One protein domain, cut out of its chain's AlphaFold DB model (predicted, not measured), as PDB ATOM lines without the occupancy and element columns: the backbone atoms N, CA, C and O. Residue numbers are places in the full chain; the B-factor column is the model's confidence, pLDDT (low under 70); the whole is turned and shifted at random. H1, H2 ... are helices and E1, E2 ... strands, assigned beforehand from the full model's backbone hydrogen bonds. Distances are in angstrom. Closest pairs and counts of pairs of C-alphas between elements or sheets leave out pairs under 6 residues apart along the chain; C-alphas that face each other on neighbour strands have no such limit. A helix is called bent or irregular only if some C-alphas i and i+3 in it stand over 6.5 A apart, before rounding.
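This is residues 29 to 60 and 93 to 160 of the 163 residues of the protein "Rick_17kDa_Anti domain-containing protein" of Chloroflexi bacterium (UniProt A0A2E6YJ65). A single five-stranded sheet is folded back on itself round the long, bent strand E1, so that the hairpin of E2 and E3 and the hairpin of E4 and E5 make two leaves partly face to face; the one helix, H1, packs over E1 and E4 at one end. The printed part has 100 residues, with five named strands and one named helix that follow each other along the chain as E1, E2, E3, E4, E5, H1, and the class is mostly strand. The sheet runs E3, E2, E1, E4, E5, antiparallel throughout. The whole is compact, with a radius of gyration of the C-alphas of 13.9 A, and only just elongated, spanning 44 by 29 by 26 A.

Begin with E1, residues 29 to 44, which bends by 110 degrees at residue 32 and is the hinge of this folded sheet, one sheet bent back into two leaves that face each other. Its pairing is staggered. Over residues 29 to 34 it pairs with E4, residues 126 to 133, where N 31 and O 130 are 3.0 A apart. Over residues 34 to 44 it pairs with E2, residues 94 to 103, where N 39 and O 99 are 2.9 A apart. At one edge, E3, residues 110 to 115, forms a hairpin with E2; look for N 100 and O 113, 2.7 A apart. At the other edge, E5, residues 136 to 144, forms a hairpin with E4; N 131 and O 138 are 3.0 A apart. E2 and E5 are apart, and the sheet is strongly twisted. H1, residues 147 to 158, is on the sheet at a height of 9.4 A, over E1 and E4, and runs along the strands, at 11 degrees to E4 on the local plane. Its closest C-alphas to E1 are those of Val 154 and Ile 32, 6.8 A apart. In H1 every O i to N i+4 pair is within hydrogen-bond range.

Find C-alpha 29 at (25.481, -2.848, -32.479); from there E1 runs 27.7 A to C-alpha 44. E2 begins at C-alpha 94, at (48.715, 5.258, -50.168), and covers 28.2 A. E3 covers 16.2 A, E4 22.4 A and E5 24.7 A. H1 runs 16.4 A, ending at C-alpha 158, at (23.303, -9.261, -22.456).

The C-alphas farthest apart are those of Glu 93 and Asn 159, 44.4 A. Residues 61 to 92 are not printed, and C-alphas 60 and 93 are 35.8 A apart across the cut. Of the links printed whole, E4 to E5 and E5 to H1 are tight, E2 to E3 and E3 to E4 short. Residues 45 to 60 hold no named element. The mean pLDDT of the printed part is 70.9; look for values under 70 at residue 29 and residues 42 to 60, 93 to 96, 114 to 120 and 134 to 137.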
ATOM      1  N   TYR A  29      25.021  -1.474 -32.474       69.56
ATOM      2  CA  TYR A  29      25.481  -2.848 -32.479       69.56
ATOM      3  C   TYR A  29      26.759  -2.890 -31.680       69.56
ATOM      4  O   TYR A  29      27.753  -2.254 -32.033       69.56
ATOM      5  N   GLU A  30      26.702  -3.649 -30.604       79.12
ATOM      6  CA  GLU A  30      27.819  -3.874 -29.721       79.12
ATOM      7  C   GLU A  30      28.079  -5.372 -29.659       79.12
ATOM      8  O   GLU A  30      27.160  -6.179 -29.510       79.12
ATOM      9  N   LYS A  31      29.331  -5.769 -29.874       81.75
ATOM     10  CA  LYS A  31      29.738  -7.169 -29.765       81.75
ATOM     11  C   LYS A  31      31.126  -7.291 -29.174       81.75
ATOM     12  O   LYS A  31      31.998  -6.454 -29.387       81.75
ATOM     13  N   ILE A  32      31.342  -8.417 -28.503       87.94
ATOM     14  CA  ILE A  32      32.628  -8.777 -27.915       87.94
ATOM     15  C   ILE A  32      33.213  -9.938 -28.705       87.94
ATOM     16  O   ILE A  32      32.573 -10.981 -28.865       87.94
ATOM     17  N   GLY A  33      34.434  -9.759 -29.197       87.06
ATOM     18  CA  GLY A  33      35.150 -10.756 -29.987       87.06
ATOM     19  C   GLY A  33      36.609 -10.877 -29.568       87.06
ATOM     20  O   GLY A  33      37.081 -10.152 -28.696       87.06
ATOM     21  N   ARG A  34      37.333 -11.814 -30.185       88.25
ATOM     22  CA  ARG A  34      38.769 -12.017 -29.965       88.25
ATOM     23  C   ARG A  34      39.560 -11.723 -31.227       88.25
ATOM     24  O   ARG A  34      39.232 -12.252 -32.289       88.25
ATOM     25  N   VAL A  35      40.667 -11.001 -31.107       87.31
ATOM     26  CA  VAL A  35      41.590 -10.786 -32.225       87.31
ATOM     27  C   VAL A  35      42.350 -12.071 -32.541       87.31
ATOM     28  O   VAL A  35      43.168 -12.554 -31.762       87.31
ATOM     29  N   GLN A  36      42.093 -12.638 -33.714       84.94
ATOM     30  CA  GLN A  36      42.746 -13.851 -34.200       84.94
ATOM     31  C   GLN A  36      43.974 -13.540 -35.063       84.94
ATOM     32  O   GLN A  36      44.950 -14.296 -35.045       84.94
ATOM     33  N   LYS A  37      43.921 -12.452 -35.840       80.12
ATOM     34  CA  LYS A  37      44.971 -12.059 -36.786       80.12
ATOM     35  C   LYS A  37      45.035 -10.540 -36.913       80.12
ATOM     36  O   LYS A  37      43.992  -9.890 -36.883       80.12
ATOM     37  N   MET A  38      46.245 -10.023 -37.096       79.94
ATOM     38  CA  MET A  38      46.523  -8.625 -37.419       79.94
ATOM     39  C   MET A  38      47.415  -8.607 -38.655       79.94
ATOM     40  O   MET A  38      48.420  -9.316 -38.691       79.94
ATOM     41  N   GLU A  39      47.029  -7.850 -39.676       76.12
ATOM     42  CA  GLU A  39      47.803  -7.715 -40.909       76.12
ATOM     43  C   GLU A  39      47.904  -6.256 -41.311       76.12
ATOM     44  O   GLU A  39      46.896  -5.559 -41.398       76.12
ATOM     45  N   LEU A  40      49.119  -5.804 -41.604       74.00
ATOM     46  CA  LEU A  40      49.323  -4.511 -42.233       74.00
ATOM     47  C   LEU A  40      48.864  -4.602 -43.690       74.00
ATOM     48  O   LEU A  40      49.361  -5.435 -44.445       74.00
ATOM     49  N   VAL A  41      47.924  -3.754 -44.087       70.81
ATOM     50  CA  VAL A  41      47.434  -3.671 -45.462       70.81
ATOM     51  C   VAL A  41      47.627  -2.261 -45.999       70.81
ATOM     52  O   VAL A  41      47.332  -1.276 -45.324       70.81
ATOM     53  N   GLU A  42      48.137  -2.167 -47.221       66.50
ATOM     54  CA  GLU A  42      48.219  -0.912 -47.962       66.50
ATOM     55  C   GLU A  42      46.857  -0.651 -48.612       66.50
ATOM     56  O   GLU A  42      46.284  -1.532 -49.263       66.50
ATOM     57  N   LYS A  43      46.298   0.534 -48.374       61.84
ATOM     58  CA  LYS A  43      45.011   0.961 -48.918       61.84
ATOM     59  C   LYS A  43      45.201   2.234 -49.735       61.84
ATOM     60  O   LYS A  43      46.017   3.092 -49.406       61.84
ATOM     61  N   THR A  44      44.428   2.312 -50.808       54.28
ATOM     62  CA  THR A  44      44.417   3.414 -51.767       54.28
ATOM     63  C   THR A  44      43.171   4.253 -51.498       54.28
ATOM     64  O   THR A  44      42.077   3.688 -51.426       54.28
ATOM     65  N   ASP A  45      43.329   5.563 -51.299       53.22
ATOM     66  CA  ASP A  45      42.225   6.491 -51.006       53.22
ATOM     67  C   ASP A  45      41.409   6.791 -52.281       53.22
ATOM     68  O   ASP A  45      41.512   7.841 -52.908       53.22
ATOM     69  N   SER A  46      40.603   5.822 -52.714       44.66
ATOM     70  CA  SER A  46      39.614   6.028 -53.772       44.66
ATOM     71  C   SER A  46      38.314   6.520 -53.136       44.66
ATOM     72  O   SER A  46      37.503   5.719 -52.673       44.66
ATOM     73  N   ALA A  47      38.129   7.841 -53.148       38.66
ATOM     74  CA  ALA A  47      36.984   8.576 -52.607       38.66
ATOM     75  C   ALA A  47      36.864   8.544 -51.075       38.66
ATOM     76  O   ALA A  47      37.397   7.667 -50.410       38.66
ATOM     77  N   ASN A  48      36.144   9.532 -50.534       37.34
ATOM     78  CA  ASN A  48      35.770   9.750 -49.131       37.34
ATOM     79  C   ASN A  48      35.001   8.575 -48.484       37.34
ATOM     80  O   ASN A  48      33.933   8.742 -47.896       37.34
ATOM     81  N   LEU A  49      35.551   7.372 -48.551       39.78
ATOM     82  CA  LEU A  49      35.175   6.217 -47.769       39.78
ATOM     83  C   LEU A  49      35.966   6.318 -46.462       39.78
ATOM     84  O   LEU A  49      36.880   5.559 -46.152       39.78
ATOM     85  N   ILE A  50      35.557   7.304 -45.661       38.66
ATOM     86  CA  ILE A  50      35.661   7.270 -44.192       38.66
ATOM     87  C   ILE A  50      34.913   6.031 -43.645       38.66
ATOM     88  O   ILE A  50      35.054   5.658 -42.486       38.66
ATOM     89  N   GLU A  51      34.161   5.351 -44.509       41.25
ATOM     90  CA  GLU A  51      33.578   4.044 -44.293       41.25
ATOM     91  C   GLU A  51      34.659   3.006 -44.014       41.25
ATOM     92  O   GLU A  51      35.326   2.467 -44.901       41.25
ATOM     93  N   VAL A  52      34.786   2.714 -42.722       48.59
ATOM     94  CA  VAL A  52      35.062   1.381 -42.201       48.59
ATOM     95  C   VAL A  52      34.645   0.350 -43.248       48.59
ATOM     96  O   VAL A  52      33.460   0.195 -43.543       48.59
ATOM     97  N   ALA A  53      35.621  -0.339 -43.836       47.62
ATOM     98  CA  ALA A  53      35.351  -1.458 -44.724       47.62
ATOM     99  C   ALA A  53      34.756  -2.594 -43.876       47.62
ATOM    100  O   ALA A  53      35.483  -3.443 -43.360       47.62
ATOM    101  N   ILE A  54      33.439  -2.537 -43.661       46.25
ATOM    102  CA  ILE A  54      32.652  -3.508 -42.908       46.25
ATOM    103  C   ILE A  54      32.422  -4.752 -43.778       46.25
ATOM    104  O   ILE A  54      31.892  -4.674 -44.882       46.25
ATOM    105  N   ALA A  55      32.814  -5.883 -43.186       43.12
ATOM    106  CA  ALA A  55      32.285  -7.242 -43.299       43.12
ATOM    107  C   ALA A  55      32.281  -7.947 -44.668       43.12
ATOM    108  O   ALA A  55      31.295  -7.968 -45.397       43.12
ATOM    109  N   ALA A  56      33.328  -8.744 -44.892       44.78
ATOM    110  CA  ALA A  56      33.104 -10.107 -45.363       44.78
ATOM    111  C   ALA A  56      33.032 -11.009 -44.121       44.78
ATOM    112  O   ALA A  56      34.066 -11.304 -43.515       44.78
ATOM    113  N   THR A  57      31.829 -11.415 -43.711       46.53
ATOM    114  CA  THR A  57      31.686 -12.503 -42.738       46.53
ATOM    115  C   THR A  57      32.092 -13.800 -43.430       46.53
ATOM    116  O   THR A  57      31.385 -14.299 -44.304       46.53
ATOM    117  N   VAL A  58      33.251 -14.350 -43.065       46.16
ATOM    118  CA  VAL A  58      33.701 -15.655 -43.570       46.16
ATOM    119  C   VAL A  58      33.137 -16.733 -42.649       46.16
ATOM    120  O   VAL A  58      33.714 -17.036 -41.603       46.16
ATOM    121  N   GLY A  59      31.985 -17.290 -43.024       38.22
ATOM    122  CA  GLY A  59      31.342 -18.408 -42.335       38.22
ATOM    123  C   GLY A  59      31.666 -19.758 -42.980       38.22
ATOM    124  O   GLY A  59      31.436 -19.939 -44.175       38.22
ATOM    125  N   GLY A  60      32.144 -20.710 -42.169       39.94
ATOM    126  CA  GLY A  60      32.030 -22.149 -42.434       39.94
ATOM    127  C   GLY A  60      33.345 -22.929 -42.492       39.94
ATOM    128  O   GLY A  60      34.085 -22.816 -43.458       39.94
ATOM    129  N   GLU A  93      46.950   8.882 -52.521       55.03
ATOM    130  CA  GLU A  93      47.827   8.758 -51.370       55.03
ATOM    131  C   GLU A  93      47.637   7.360 -50.778       55.03
ATOM    132  O   GLU A  93      46.531   6.931 -50.435       55.03
ATOM    133  N   LYS A  94      48.724   6.590 -50.755       59.56
ATOM    134  CA  LYS A  94      48.715   5.258 -50.168       59.56
ATOM    135  C   LYS A  94      48.875   5.400 -48.669       59.56
ATOM    136  O   LYS A  94      49.853   5.986 -48.212       59.56
ATOM    137  N   TYR A  95      47.973   4.801 -47.907       65.50
ATOM    138  CA  TYR A  95      48.111   4.735 -46.460       65.50
ATOM    139  C   TYR A  95      48.227   3.292 -45.986       65.50
ATOM    140  O   TYR A  95      47.726   2.343 -46.596       65.50
ATOM    141  N   LYS A  96      48.925   3.129 -44.863       68.19
ATOM    142  CA  LYS A  96      49.019   1.863 -44.143       68.19
ATOM    143  C   LYS A  96      47.839   1.763 -43.185       68.19
ATOM    144  O   LYS A  96      47.578   2.695 -42.435       68.19
ATOM    145  N   ALA A  97      47.149   0.633 -43.198       70.62
ATOM    146  CA  ALA A  97      46.064   0.319 -42.277       70.62
ATOM    147  C   ALA A  97      46.315  -1.042 -41.621       70.62
ATOM    148  O   ALA A  97      46.968  -1.904 -42.212       70.62
ATOM    149  N   ILE A  98      45.781  -1.265 -40.419       72.44
ATOM    150  CA  ILE A  98      45.781  -2.593 -39.792       72.44
ATOM    151  C   ILE A  98      44.441  -3.269 -40.060       72.44
ATOM    152  O   ILE A  98      43.374  -2.711 -39.807       72.44
ATOM    153  N   ARG A  99      44.501  -4.500 -40.557       75.75
ATOM    154  CA  ARG A  99      43.376  -5.417 -40.691       75.75
ATOM    155  C   ARG A  99      43.339  -6.365 -39.495       75.75
ATOM    156  O   ARG A  99      44.208  -7.224 -39.362       75.75
ATOM    157  N   TYR A 100      42.295  -6.264 -38.685       77.75
ATOM    158  CA  TYR A 100      41.959  -7.203 -37.623       77.75
ATOM    159  C   TYR A 100      41.020  -8.284 -38.155       77.75
ATOM    160  O   TYR A 100      40.004  -7.995 -38.779       77.75
ATOM    161  N   THR A 101      41.344  -9.547 -37.896       80.69
ATOM    162  CA  THR A 101      40.388 -10.653 -38.020       80.69
ATOM    163  C   THR A 101      39.905 -11.001 -36.629       80.69
ATOM    164  O   THR A 101      40.686 -11.502 -35.818       80.69
ATOM    165  N   ILE A 102      38.637 -10.740 -36.359       83.31
ATOM    166  CA  ILE A 102      37.999 -11.002 -35.079       83.31
ATOM    167  C   ILE A 102      37.204 -12.293 -35.203       83.31
ATOM    168  O   ILE A 102      36.523 -12.505 -36.200       83.31
ATOM    169  N   ILE A 103      37.316 -13.166 -34.207       83.81
ATOM    170  CA  ILE A 103      36.492 -14.365 -34.084       83.81
ATOM    171  C   ILE A 103      35.561 -14.219 -32.887       83.81
ATOM    172  O   ILE A 103      35.987 -13.769 -31.823       83.81
ATOM    173  N   TYR A 104      34.313 -14.634 -33.057       83.06
ATOM    174  CA  TYR A 104      33.314 -14.708 -32.001       83.06
ATOM    175  C   TYR A 104      33.273 -16.139 -31.450       83.06
ATOM    176  O   TYR A 104      32.824 -17.048 -32.144       83.06
ATOM    177  N   PRO A 105      33.777 -16.394 -30.231       73.06
ATOM    178  CA  PRO A 105      33.874 -17.748 -29.682       73.06
ATOM    179  C   PRO A 105      32.532 -18.474 -29.529       73.06
ATOM    180  O   PRO A 105      32.512 -19.701 -29.532       73.06
ATOM    181  N   ASN A 106      31.432 -17.735 -29.362       72.19
ATOM    182  CA  ASN A 106      30.086 -18.295 -29.217       72.19
ATOM    183  C   ASN A 106      29.501 -18.813 -30.543       72.19
ATOM    184  O   ASN A 106      28.831 -19.839 -30.538       72.19
ATOM    185  N   THR A 107      29.750 -18.126 -31.660       71.62
ATOM    186  CA  THR A 107      29.182 -18.458 -32.979       71.62
ATOM    187  C   THR A 107      30.202 -19.065 -33.940       71.62
ATOM    188  O   THR A 107      29.825 -19.640 -34.957       71.62
ATOM    189  N   GLY A 108      31.499 -18.924 -33.663       70.00
ATOM    190  CA  GLY A 108      32.581 -19.225 -34.605       70.00
ATOM    191  C   GLY A 108      32.662 -18.245 -35.783       70.00
ATOM    192  O   GLY A 108      33.498 -18.428 -36.671       70.00
ATOM    193  N   GLU A 109      31.814 -17.214 -35.797       72.25
ATOM    194  CA  GLU A 109      31.767 -16.194 -36.837       72.25
ATOM    195  C   GLU A 109      33.077 -15.398 -36.854       72.25
ATOM    196  O   GLU A 109      33.658 -15.105 -35.804       72.25
ATOM    197  N   LYS A 110      33.549 -15.056 -38.055       73.50
ATOM    198  CA  LYS A 110      34.720 -14.203 -38.246       73.50
ATOM    199  C   LYS A 110      34.304 -12.904 -38.905       73.50
ATOM    200  O   LYS A 110      33.687 -12.933 -39.966       73.50
ATOM    201  N   GLU A 111      34.719 -11.793 -38.320       71.38
ATOM    202  CA  GLU A 111      34.508 -10.460 -38.871       71.38
ATOM    203  C   GLU A 111      35.865  -9.802 -39.110       71.38
ATOM    204  O   GLU A 111      36.787  -9.899 -38.295       71.38
ATOM    205  N   ILE A 112      36.015  -9.183 -40.275       72.62
ATOM    206  CA  ILE A 112      37.237  -8.482 -40.650       72.62
ATOM    207  C   ILE A 112      36.987  -6.996 -40.470       72.62
ATOM    208  O   ILE A 112      36.072  -6.443 -41.076       72.62
ATOM    209  N   PHE A 113      37.845  -6.356 -39.687       72.31
ATOM    210  CA  PHE A 113      37.856  -4.916 -39.505       72.31
ATOM    211  C   PHE A 113      39.158  -4.336 -40.026       72.31
ATOM    212  O   PHE A 113      40.223  -4.905 -39.818       72.31
ATOM    213  N   THR A 114      39.087  -3.195 -40.704       69.00
ATOM    214  CA  THR A 114      40.279  -2.464 -41.145       69.00
ATOM    215  C   THR A 114      40.263  -1.083 -40.517       69.00
ATOM    216  O   THR A 114      39.311  -0.333 -40.721       69.00
ATOM    217  N   GLN A 115      41.307  -0.752 -39.766       66.62
ATOM    218  CA  GLN A 115      41.462   0.532 -39.099       66.62
ATOM    219  C   GLN A 115      42.645   1.287 -39.704       66.62
ATOM    220  O   GLN A 115      43.718   0.722 -39.917       66.62
ATOM    221  N   ARG A 116      42.442   2.578 -39.989       61.12
ATOM    222  CA  ARG A 116      43.473   3.465 -40.556       61.12
ATOM    223  C   ARG A 116      44.578   3.798 -39.539       61.12
ATOM    224  O   ARG A 116      45.703   4.057 -39.938       61.12
ATOM    225  N   ASN A 117      44.276   3.751 -38.237       57.94
ATOM    226  CA  ASN A 117      45.245   4.012 -37.173       57.94
ATOM    227  C   ASN A 117      45.942   2.730 -36.703       57.94
ATOM    228  O   ASN A 117      45.291   1.753 -36.342       57.94
ATOM    229  N   LEU A 118      47.277   2.780 -36.687       52.22
ATOM    230  CA  LEU A 118      48.183   1.695 -36.289       52.22
ATOM    231  C   LEU A 118      48.438   1.624 -34.773       52.22
ATOM    232  O   LEU A 118      49.217   0.786 -34.332       52.22
ATOM    233  N   SER A 119      47.816   2.513 -33.995       49.44
ATOM    234  CA  SER A 119      48.160   2.774 -32.591       49.44
ATOM    235  C   SER A 119      47.136   2.248 -31.586       49.44
ATOM    236  O   SER A 119      46.970   2.852 -30.532       49.44
ATOM    237  N   SER A 120      46.397   1.182 -31.892       59.59
ATOM    238  CA  SER A 120      45.577   0.566 -30.850       59.59
ATOM    239  C   SER A 120      46.450  -0.376 -30.018       59.59
ATOM    240  O   SER A 120      47.178  -1.199 -30.570       59.59
ATOM    241  N   ASP A 121      46.352  -0.286 -28.689       71.94
ATOM    242  CA  ASP A 121      46.965  -1.210 -27.713       71.94
ATOM    243  C   ASP A 121      46.366  -2.635 -27.785       71.94
ATOM    244  O   ASP A 121      46.310  -3.376 -26.804       71.94
ATOM    245  N   ILE A 122      45.847  -3.007 -28.954       77.81
ATOM    246  CA  ILE A 122      45.159  -4.251 -29.237       77.81
ATOM    247  C   ILE A 122      46.182  -5.219 -29.812       77.81
ATOM    248  O   ILE A 122      46.706  -5.033 -30.911       77.81
ATOM    249  N   ASN A 123      46.420  -6.303 -29.089       85.50
ATOM    250  CA  ASN A 123      47.299  -7.374 -29.508       85.50
ATOM    251  C   ASN A 123      46.505  -8.576 -30.014       85.50
ATOM    252  O   ASN A 123      45.319  -8.782 -29.735       85.50
ATOM    253  N   LYS A 124      47.191  -9.442 -30.763       86.38
ATOM    254  CA  LYS A 124      46.640 -10.747 -31.131       86.38
ATOM    255  C   LYS A 124      46.341 -11.534 -29.854       86.38
ATOM    256  O   LYS A 124      47.243 -11.796 -29.069       86.38
ATOM    257  N   GLY A 125      45.105 -12.004 -29.726       85.81
ATOM    258  CA  GLY A 125      44.629 -12.734 -28.555       85.81
ATOM    259  C   GLY A 125      43.806 -11.884 -27.593       85.81
ATOM    260  O   GLY A 125      43.085 -12.470 -26.789       85.81
ATOM    261  N   ASP A 126      43.820 -10.560 -27.724       89.12
ATOM    262  CA  ASP A 126      43.018  -9.689 -26.873       89.12
ATOM    263  C   ASP A 126      41.527  -9.794 -27.230       89.12
ATOM    264  O   ASP A 126      41.123 -10.077 -28.370       89.12
ATOM    265  N   LEU A 127      40.701  -9.596 -26.210       88.06
ATOM    266  CA  LEU A 127      39.288  -9.306 -26.332       88.06
ATOM    267  C   LEU A 127      39.115  -7.859 -26.756       88.06
ATOM    268  O   LEU A 127      39.787  -6.957 -26.254       88.06
ATOM    269  N   VAL A 128      38.174  -7.655 -27.660       88.06
ATOM    270  CA  VAL A 128      37.843  -6.340 -28.187       88.06
ATOM    271  C   VAL A 128      36.346  -6.114 -28.114       88.06
ATOM    272  O   VAL A 128      35.559  -7.033 -28.372       88.06
ATOM    273  N   HIS A 129      35.977  -4.889 -27.760       85.69
ATOM    274  CA  HIS A 129      34.609  -4.410 -27.798       85.69
ATOM    275  C   HIS A 129      34.418  -3.639 -29.101       85.69
ATOM    276  O   HIS A 129      35.105  -2.659 -29.374       85.69
ATOM    277  N   ILE A 130      33.515  -4.127 -29.938       81.50
ATOM    278  CA  ILE A 130      33.153  -3.507 -31.202       81.50
ATOM    279  C   ILE A 130      31.883  -2.715 -30.957       81.50
ATOM    280  O   ILE A 130      30.862  -3.327 -30.654       81.50
ATOM    281  N   LYS A 131      31.936  -1.399 -31.143       79.75
ATOM    282  CA  LYS A 131      30.765  -0.518 -31.090       79.75
ATOM    283  C   LYS A 131      30.475   0.022 -32.481       79.75
ATOM    284  O   LYS A 131      31.369   0.537 -33.151       79.75
ATOM    285  N   ARG A 132      29.229  -0.073 -32.934       72.62
ATOM    286  CA  ARG A 132      28.777   0.465 -34.223       72.62
ATOM    287  C   ARG A 132      27.637   1.442 -33.998       72.62
ATOM    288  O   ARG A 132      26.626   1.100 -33.391       72.62
ATOM    289  N   ASN A 133      27.807   2.642 -34.540       71.56
ATOM    290  CA  ASN A 133      26.814   3.702 -34.535       71.56
ATOM    291  C   ASN A 133      26.683   4.279 -35.954       71.56
ATOM    292  O   ASN A 133      27.514   5.071 -36.414       71.56
ATOM    293  N   GLY A 134      25.663   3.811 -36.680       67.75
ATOM    294  CA  GLY A 134      25.442   4.151 -38.083       67.75
ATOM    295  C   GLY A 134      26.616   3.716 -38.965       67.75
ATOM    296  O   GLY A 134      26.925   2.530 -39.067       67.75
ATOM    297  N   ARG A 135      27.285   4.687 -39.600       62.25
ATOM    298  CA  ARG A 135      28.443   4.458 -40.490       62.25
ATOM    299  C   ARG A 135      29.776   4.363 -39.740       62.25
ATOM    300  O   ARG A 135      30.789   4.010 -40.339       62.25
ATOM    301  N   ASN A 136      29.779   4.665 -38.442       62.81
ATOM    302  CA  ASN A 136      30.969   4.611 -37.607       62.81
ATOM    303  C   ASN A 136      31.035   3.257 -36.902       62.81
ATOM    304  O   ASN A 136      30.072   2.838 -36.258       62.81
ATOM    305  N   ALA A 137      32.180   2.589 -36.991       69.44
ATOM    306  CA  ALA A 137      32.497   1.456 -36.136       69.44
ATOM    307  C   ALA A 137      33.819   1.734 -35.421       69.44
ATOM    308  O   ALA A 137      34.797   2.125 -36.061       69.44
ATOM    309  N   SER A 138      33.826   1.525 -34.111       74.62
ATOM    310  CA  SER A 138      35.016   1.563 -33.269       74.62
ATOM    311  C   SER A 138      35.321   0.166 -32.751       74.62
ATOM    312  O   SER A 138      34.429  -0.676 -32.621       74.62
ATOM    313  N   ILE A 139      36.599  -0.070 -32.481       77.94
ATOM    314  CA  ILE A 139      37.093  -1.276 -31.830       77.94
ATOM    315  C   ILE A 139      37.989  -0.809 -30.703       77.94
ATOM    316  O   ILE A 139      39.010  -0.168 -30.956       77.94
ATOM    317  N   ASP A 140      37.613  -1.172 -29.489       84.44
ATOM    318  CA  ASP A 140      38.316  -0.788 -28.278       84.44
ATOM    319  C   ASP A 140      38.892  -2.034 -27.601       84.44
ATOM    320  O   ASP A 140      38.292  -3.119 -27.626       84.44
ATOM    321  N   SER A 141      40.087  -1.896 -27.021       83.88
ATOM    322  CA  SER A 141      40.699  -2.973 -26.241       83.88
ATOM    323  C   SER A 141      39.852  -3.245 -25.005       83.88
ATOM    324  O   SER A 141      39.449  -2.321 -24.302       83.88
ATOM    325  N   TYR A 142      39.569  -4.518 -24.750       83.75
ATOM    326  CA  TYR A 142      38.648  -4.930 -23.698       83.75
ATOM    327  C   TYR A 142      39.275  -5.902 -22.685       83.75
ATOM    328  O   TYR A 142      38.689  -6.203 -21.648       83.75
ATOM    329  N   GLY A 143      40.496  -6.377 -22.956       84.31
ATOM    330  CA  GLY A 143      41.303  -7.173 -22.031       84.31
ATOM    331  C   GLY A 143      41.775  -8.498 -22.622       84.31
ATOM    332  O   GLY A 143      41.681  -8.737 -23.817       84.31
ATOM    333  N   GLN A 144      42.295  -9.391 -21.782       85.31
ATOM    334  CA  GLN A 144      42.863 -10.663 -22.238       85.31
ATOM    335  C   GLN A 144      41.803 -11.753 -22.439       85.31
ATOM    336  O   GLN A 144      40.912 -11.944 -21.600       85.31
ATOM    337  N   TYR A 145      41.928 -12.530 -23.521       84.31
ATOM    338  CA  TYR A 145      41.015 -13.638 -23.783       84.31
ATOM    339  C   TYR A 145      41.213 -14.801 -22.811       84.31
ATOM    340  O   TYR A 145      42.200 -15.534 -22.861       84.31
ATOM    341  N   THR A 146      40.178 -15.070 -22.018       83.88
ATOM    342  CA  THR A 146      39.964 -16.367 -21.373       83.88
ATOM    343  C   THR A 146      38.511 -16.785 -21.583       83.88
ATOM    344  O   THR A 146      37.631 -15.935 -21.711       83.88
ATOM    345  N   ARG A 147      38.221 -18.094 -21.617       79.62
ATOM    346  CA  ARG A 147      36.838 -18.581 -21.798       79.62
ATOM    347  C   ARG A 147      35.906 -18.064 -20.695       79.62
ATOM    348  O   ARG A 147      34.768 -17.718 -20.988       79.62
ATOM    349  N   LYS A 148      36.414 -17.982 -19.459       82.44
ATOM    350  CA  LYS A 148      35.697 -17.439 -18.300       82.44
ATOM    351  C   LYS A 148      35.415 -15.948 -18.484       82.44
ATOM    352  O   LYS A 148      34.257 -15.562 -18.423       82.44
ATOM    353  N   ASN A 149      36.441 -15.152 -18.800       84.75
ATOM    354  CA  ASN A 149      36.281 -13.715 -19.027       84.75
ATOM    355  C   ASN A 149      35.306 -13.463 -20.174       84.75
ATOM    356  O   ASN A 149      34.353 -12.724 -19.999       84.75
ATOM    357  N   TYR A 150      35.467 -14.135 -21.314       84.31
ATOM    358  CA  TYR A 150      34.565 -13.971 -22.452       84.31
ATOM    359  C   TYR A 150      33.098 -14.241 -22.089       84.31
ATOM    360  O   TYR A 150      32.233 -13.445 -22.434       84.31
ATOM    361  N   GLN A 151      32.809 -15.329 -21.367       85.31
ATOM    362  CA  GLN A 151      31.444 -15.624 -20.923       85.31
ATOM    363  C   GLN A 151      30.908 -14.559 -19.964       85.31
ATOM    364  O   GLN A 151      29.778 -14.118 -20.137       85.31
ATOM    365  N   THR A 152      31.710 -14.109 -18.995       85.81
ATOM    366  CA  THR A 152      31.324 -13.015 -18.092       85.81
ATOM    367  C   THR A 152      31.000 -11.750 -18.877       85.81
ATOM    368  O   THR A 152      29.975 -11.129 -18.644       85.81
ATOM    369  N   LEU A 153      31.824 -11.410 -19.861       85.31
ATOM    370  CA  LEU A 153      31.681 -10.209 -20.672       85.31
ATOM    371  C   LEU A 153      30.462 -10.264 -21.599       85.31
ATOM    372  O   LEU A 153      29.722  -9.294 -21.694       85.31
ATOM    373  N   VAL A 154      30.199 -11.408 -22.231       83.00
ATOM    374  CA  VAL A 154      28.963 -11.609 -23.001       83.00
ATOM    375  C   VAL A 154      27.741 -11.523 -22.091       83.00
ATOM    376  O   VAL A 154      26.764 -10.888 -22.462       83.00
ATOM    377  N   ASN A 155      27.790 -12.111 -20.895       84.69
ATOM    378  CA  ASN A 155      26.675 -12.040 -19.953       84.69
ATOM    379  C   ASN A 155      26.419 -10.601 -19.483       84.69
ATOM    380  O   ASN A 155      25.272 -10.176 -19.470       84.69
ATOM    381  N   MET A 156      27.470  -9.836 -19.169       84.31
ATOM    382  CA  MET A 156      27.345  -8.417 -18.815       84.31
ATOM    383  C   MET A 156      26.765  -7.602 -19.978       84.31
ATOM    384  O   MET A 156      25.879  -6.784 -19.757       84.31
ATOM    385  N   HIS A 157      27.181  -7.877 -21.222       80.31
ATOM    386  CA  HIS A 157      26.590  -7.247 -22.408       80.31
ATOM    387  C   HIS A 157      25.087  -7.550 -22.529       80.31
ATOM    388  O   HIS A 157      24.277  -6.651 -22.721       80.31
ATOM    389  N   MET A 158      24.701  -8.819 -22.369       77.25
ATOM    390  CA  MET A 158      23.303  -9.261 -22.456       77.25
ATOM    391  C   MET A 158      22.428  -8.696 -21.328       77.25
ATOM    392  O   MET A 158      21.225  -8.535 -21.516       77.25
ATOM    393  N   ASN A 159      23.027  -8.396 -20.176       83.75
ATOM    394  CA  ASN A 159      22.352  -7.808 -19.024       83.75
ATOM    395  C   ASN A 159      22.315  -6.270 -19.061       83.75
ATOM    396  O   ASN A 159      21.744  -5.673 -18.152       83.75
ATOM    397  N   GLY A 160      22.908  -5.629 -20.079       76.12
ATOM    398  CA  GLY A 160      23.013  -4.167 -20.158       76.12
ATOM    399  C   GLY A 160      23.932  -3.562 -19.093       76.12
ATOM    400  O   GLY A 160      23.753  -2.423 -18.695       76.12
TER     401      GLY A 160